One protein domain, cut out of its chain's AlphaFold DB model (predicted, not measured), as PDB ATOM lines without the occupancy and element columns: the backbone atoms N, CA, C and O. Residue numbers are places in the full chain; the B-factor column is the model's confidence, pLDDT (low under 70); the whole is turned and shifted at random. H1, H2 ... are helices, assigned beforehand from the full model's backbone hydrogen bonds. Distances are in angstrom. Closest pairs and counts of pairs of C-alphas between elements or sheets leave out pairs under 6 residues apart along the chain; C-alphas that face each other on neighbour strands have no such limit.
ATOM      1  N   GLY A  47      -0.300   9.399   3.627       77.81
ATOM      2  CA  GLY A  47      -0.011   9.937   2.302       77.81
ATOM      3  C   GLY A  47       0.572  11.349   2.396       77.81
ATOM      4  O   GLY A  47       0.256  12.088   3.326       77.81
ATOM      5  N   TRP A  48       1.362  11.756   1.398       79.81
ATOM      6  CA  TRP A  48       1.907  13.121   1.297       79.81
ATOM      7  C   TRP A  48       0.821  14.207   1.408       79.81
ATOM      8  O   TRP A  48       1.040  15.261   1.994       79.81
ATOM      9  N   ARG A  49      -0.396  13.905   0.932       82.12
ATOM     10  CA  ARG A  49      -1.574  14.770   1.086       82.12
ATOM     11  C   ARG A  49      -1.916  15.059   2.551       82.12
ATOM     12  O   ARG A  49      -2.186  16.206   2.869       82.12
ATOM     13  N   ASN A  50      -1.840  14.066   3.440       82.50
ATOM     14  CA  ASN A  50      -2.132  14.257   4.866       82.50
ATOM     15  C   ASN A  50      -1.081  15.148   5.535       82.50
ATOM     16  O   ASN A  50      -1.423  15.971   6.377       82.50
ATOM     17  N   VAL A  51       0.189  15.016   5.136       85.06
ATOM     18  CA  VAL A  51       1.271  15.890   5.615       85.06
ATOM     19  C   VAL A  51       1.004  17.335   5.195       85.06
ATOM     20  O   VAL A  51       1.040  18.228   6.034       85.06
ATOM     21  N   LEU A  52       0.645  17.553   3.926       87.88
ATOM     22  CA  LEU A  52       0.254  18.868   3.410       87.88
ATOM     23  C   LEU A  52      -0.927  19.472   4.179       87.88
ATOM     24  O   LEU A  52      -0.879  20.643   4.541       87.88
ATOM     25  N   THR A  53      -1.963  18.682   4.473       87.50
ATOM     26  CA  THR A  53      -3.121  19.156   5.244       87.50
ATOM     27  C   THR A  53      -2.736  19.551   6.669       87.50
ATOM     28  O   THR A  53      -3.168  20.599   7.137       87.50
ATOM     29  N   ILE A  54      -1.895  18.767   7.351       88.94
ATOM     30  CA  ILE A  54      -1.423  19.100   8.705       88.94
ATOM     31  C   ILE A  54      -0.611  20.401   8.688       88.94
ATOM     32  O   ILE A  54      -0.827  21.269   9.530       88.94
ATOM     33  N   VAL A  55       0.279  20.566   7.705       90.69
ATOM     34  CA  VAL A  55       1.068  21.796   7.538       90.69
ATOM     35  C   VAL A  55       0.164  22.999   7.267       90.69
ATOM     36  O   VAL A  55       0.366  24.047   7.871       90.69
ATOM     37  N   LEU A  56      -0.857  22.851   6.418       91.00
ATOM     38  CA  LEU A  56      -1.827  23.911   6.137       91.00
ATOM     39  C   LEU A  56      -2.604  24.318   7.398       91.00
ATOM     40  O   LEU A  56      -2.733  25.506   7.676       91.00
ATOM     41  N   ILE A  57      -3.081  23.347   8.183       90.25
ATOM     42  CA  ILE A  57      -3.798  23.610   9.441       90.25
ATOM     43  C   ILE A  57      -2.900  24.364  10.426       90.25
ATOM     44  O   ILE A  57      -3.329  25.358  11.007       90.25
ATOM     45  N   LEU A  58      -1.644  23.936  10.583       88.81
ATOM     46  CA  LEU A  58      -0.683  24.627  11.445       88.81
ATOM     47  C   LEU A  58      -0.385  26.043  10.938       88.81
ATOM     48  O   LEU A  58      -0.381  26.983  11.729       88.81
ATOM     49  N   ALA A  59      -0.188  26.222   9.631       87.25
ATOM     50  CA  ALA A  59       0.058  27.533   9.035       87.25
ATOM     51  C   ALA A  59      -1.115  28.501   9.265       87.25
ATOM     52  O   ALA A  59      -0.885  29.653   9.629       87.25
ATOM     53  N   LEU A  60      -2.356  28.025   9.112       85.25
ATOM     54  CA  LEU A  60      -3.568  28.806   9.380       85.25
ATOM     55  C   LEU A  60      -3.729  29.142  10.868       85.25
ATOM     56  O   LEU A  60      -4.156  30.241  11.209       85.25
ATOM     57  N   PHE A  61      -3.365  28.222  11.763       85.06
ATOM     58  CA  PHE A  61      -3.403  28.471  13.203       85.06
ATOM     59  C   PHE A  61      -2.416  29.575  13.613       85.06
ATOM     60  O   PHE A  61      -2.791  30.529  14.296       85.06
ATOM     61  N   PHE A  62      -1.165  29.493  13.149       79.00
ATOM     62  CA  PHE A  62      -0.159  30.511  13.448       79.00
ATOM     63  C   PHE A  62      -0.479  31.860  12.801       79.00
ATOM     64  O   PHE A  62      -0.288  32.891  13.447       79.00
ATOM     65  N   SER A  63      -0.987  31.887  11.564       73.62
ATOM     66  CA  SER A  63      -1.401  33.148  10.945       73.62
ATOM     67  C   SER A  63      -2.568  33.779  11.706       73.62
ATOM     68  O   SER A  63      -2.482  34.956  12.044       73.62
ATOM     69  N   GLY A  64      -3.591  33.001  12.073       69.06
ATOM     70  CA  GLY A  64      -4.723  33.467  12.879       69.06
ATOM     71  C   GLY A  64      -4.304  34.034  14.236       69.06
ATOM     72  O   GLY A  64      -4.763  35.109  14.608       69.06
ATOM     73  N   SER A  65      -3.370  33.379  14.937       68.25
ATOM     74  CA  SER A  65      -2.878  33.864  16.237       68.25
ATOM     75  C   SER A  65      -2.242  35.258  16.167       68.25
ATOM     76  O   SER A  65      -2.421  36.059  17.078       68.25
ATOM     77  N   LYS A  66      -1.573  35.600  15.056       65.31
ATOM     78  CA  LYS A  66      -1.008  36.944  14.859       65.31
ATOM     79  C   LYS A  66      -2.089  38.013  14.708       65.31
ATOM     80  O   LYS A  66      -1.916  39.110  15.224       65.31
ATOM     81  N   TYR A  67      -3.187  37.697  14.019       62.81
ATOM     82  CA  TYR A  67      -4.306  38.628  13.849       62.81
ATOM     83  C   TYR A  67      -5.086  38.841  15.146       62.81
ATOM     84  O   TYR A  67      -5.520  39.957  15.409       62.81
ATOM     85  N   VAL A  68      -5.244  37.794  15.960       66.50
ATOM     86  CA  VAL A  68      -5.888  37.913  17.276       66.50
ATOM     87  C   VAL A  68      -5.049  38.790  18.202       66.50
ATOM     88  O   VAL A  68      -5.586  39.741  18.755       66.50
ATOM     89  N   ASN A  69      -3.737  38.549  18.282       64.94
ATOM     90  CA  ASN A  69      -2.844  39.373  19.100       64.94
ATOM     91  C   ASN A  69      -2.858  40.841  18.645       64.94
ATOM     92  O   ASN A  69      -3.007  41.732  19.465       64.94
ATOM     93  N   PHE A  70      -2.806  41.092  17.331       64.75
ATOM     94  CA  PHE A  70      -2.929  42.446  16.781       64.75
ATOM     95  C   PHE A  70      -4.240  43.133  17.194       64.75
ATOM     96  O   PHE A  70      -4.247  44.316  17.520       64.75
ATOM     97  N   TYR A  71      -5.360  42.407  17.160       64.12
ATOM     98  CA  TYR A  71      -6.663  42.961  17.519       64.12
ATOM     99  C   TYR A  71      -6.759  43.262  19.018       64.12
ATOM    100  O   TYR A  71      -7.309  44.294  19.397       64.12
ATOM    101  N   GLU A  72      -6.217  42.384  19.864       68.25
ATOM    102  CA  GLU A  72      -6.139  42.614  21.309       68.25
ATOM    103  C   GLU A  72      -5.250  43.821  21.638       68.25
ATOM    104  O   GLU A  72      -5.683  44.688  22.397       68.25
ATOM    105  N   ASP A  73      -4.077  43.931  21.009       64.31
ATOM    106  CA  ASP A  73      -3.144  45.048  21.208       64.31
ATOM    107  C   ASP A  73      -3.763  46.389  20.766       64.31
ATOM    108  O   ASP A  73      -3.657  47.393  21.472       64.31
ATOM    109  N   PHE A  74      -4.474  46.409  19.632       64.50
ATOM    110  CA  PHE A  74      -5.134  47.614  19.120       64.50
ATOM    111  C   PHE A  74      -6.305  48.084  19.998       64.50
ATOM    112  O   PHE A  74      -6.513  49.286  20.159       64.50
ATOM    113  N   HIS A  75      -7.096  47.161  20.558       67.12
ATOM    114  CA  HIS A  75      -8.265  47.520  21.377       67.12
ATOM    115  C   HIS A  75      -7.920  47.908  22.812       67.12
ATOM    116  O   HIS A  75      -8.697  48.626  23.440       67.12
ATOM    117  N   GLN A  76      -6.792  47.435  23.346       73.25
ATOM    118  CA  GLN A  76      -6.374  47.774  24.707       73.25
ATOM    119  C   GLN A  76      -5.828  49.200  24.815       73.25
ATOM    120  O   GLN A  76      -6.149  49.884  25.788       73.25
ATOM    121  N   ASP A  77      -5.051  49.663  23.831       68.50
ATOM    122  CA  ASP A  77      -4.559  51.044  23.789       68.50
ATOM    123  C   ASP A  77      -4.336  51.517  22.334       68.50
ATOM    124  O   ASP A  77      -3.242  51.389  21.771       68.50
ATOM    125  N   PRO A  78      -5.380  52.064  21.683       63.62
ATOM    126  CA  PRO A  78      -5.294  52.470  20.283       63.62
ATOM    127  C   PRO A  78      -4.363  53.673  20.074       63.62
ATOM    128  O   PRO A  78      -3.787  53.817  18.994       63.62
ATOM    129  N   GLU A  79      -4.189  54.543  21.077       65.62
ATOM    130  CA  GLU A  79      -3.316  55.716  20.958       65.62
ATOM    131  C   GLU A  79      -1.834  55.343  21.040       65.62
ATOM    132  O   GLU A  79      -1.028  55.909  20.293       65.62
ATOM    133  N   SER A  80      -1.455  54.406  21.914       64.88
ATOM    134  CA  SER A  80      -0.076  53.909  21.978       64.88
ATOM    135  C   SER A  80       0.261  53.035  20.771       64.88
ATOM    136  O   SER A  80       1.328  53.207  20.181       64.88
ATOM    137  N   PHE A  81      -0.664  52.171  20.338       60.53
ATOM    138  CA  PHE A  81      -0.479  51.317  19.165       60.53
ATOM    139  C   PHE A  81      -0.246  52.148  17.897       60.53
ATOM    140  O   PHE A  81       0.692  51.900  17.137       60.53
ATOM    141  N   CYS A  82      -1.062  53.188  17.690       64.50
ATOM    142  CA  CYS A  82      -0.893  54.109  16.571       64.50
ATOM    143  C   CYS A  82       0.389  54.940  16.669       64.50
ATOM    144  O   CYS A  82       0.869  55.360  15.629       64.50
ATOM    145  N   LYS A  83       0.975  55.172  17.851       63.00
ATOM    146  CA  LYS A  83       2.287  55.839  17.977       63.00
ATOM    147  C   LYS A  83       3.446  54.901  17.637       63.00
ATOM    148  O   LYS A  83       4.354  55.322  16.928       63.00
ATOM    149  N   ASP A  84       3.376  53.640  18.058       63.75
ATOM    150  CA  ASP A  84       4.403  52.630  17.763       63.75
ATOM    151  C   ASP A  84       4.411  52.204  16.287       63.75
ATOM    152  O   ASP A  84       5.476  51.977  15.709       63.75
ATOM    153  N   TYR A  85       3.231  52.131  15.660       59.56
ATOM    154  CA  TYR A  85       3.079  51.820  14.234       59.56
ATOM    155  C   TYR A  85       2.934  53.051  13.336       59.56
ATOM    156  O   TYR A  85       3.002  52.902  12.110       59.56
ATOM    157  N   SER A  86       2.765  54.260  13.893       52.91
ATOM    158  CA  SER A  86       2.950  55.475  13.099       52.91
ATOM    159  C   SER A  86       4.370  55.432  12.589       52.91
ATOM    160  O   SER A  86       5.321  55.284  13.353       52.91
ATOM    161  N   ILE A  87       4.486  55.478  11.271       51.41
ATOM    162  CA  ILE A  87       5.746  55.491  10.559       51.41
ATOM    163  C   ILE A  87       6.566  56.621  11.180       51.41
ATOM    164  O   ILE A  87       6.321  57.794  10.899       51.41
ATOM    165  N   TYR A  88       7.517  56.266  12.050       45.53
ATOM    166  CA  TYR A  88       8.633  57.131  12.383       45.53
ATOM    167  C   TYR A  88       9.137  57.626  11.042       45.53
ATOM    168  O   TYR A  88       9.558  56.816  10.214       45.53
TER     169      TYR A  88
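AT A GLANCE: This is residues 47 to 88 of the 116 residues of an uncharacterized protein of marine sediment metagenome (UniProt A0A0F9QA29). One long helix, H1, makes the length of this model, and after its last residue, Gln 76, the backbone turns a corner into a short second helix, H2, in the outline of an L. H1 and H2 meet near their ends and nothing packs on the long shaft of H1: residues 48 to 69 of it stand free. The printed part has 42 residues with two named helices, H1 then H2 along the chain, and no named strand; the class is all helix. The whole is extended, with a radius of gyration of the C-alphas of 16.2 A, and the C-alphas span 49 by 21 by 6 A.

HOW THE PARTS SIT: Begin with H1, residues 48 to 76, and go on over Asp 77, a tight link of 1 residue, into H2, residues 78 to 85. The two helices are close but not clearly touching, with 2 pairs of C-alphas within 8 A. Look for their closest C-alphas at Phe 74 and Phe 81, 5.9 A apart. The lines of H1 and H2 stand at a steep tilt of 60 degrees, and the helices run opposite ways. In H1 and H2 every O i to N i+4 pair is within hydrogen-bond range.

IN THESE COORDINATES: Find C-alpha 48 at (1.907, 13.121, 1.297), where H1 begins; from there it runs 42.6 A to C-alpha 76 at (-6.374, 47.774, 24.707). H2 begins at Pro 78 and ends at C-alpha 85, at (3.079, 51.820, 14.234), 10.3 A from its first C-alpha.

THE WHOLE: The two C-alphas farthest apart are those of Gly 47 and Glu 79, 49.5 A. The printed part has no cut. The mean pLDDT of the printed part is 72.1; look in the B-factor column at residues 64 to 75 and 77 to 88 for values under 70.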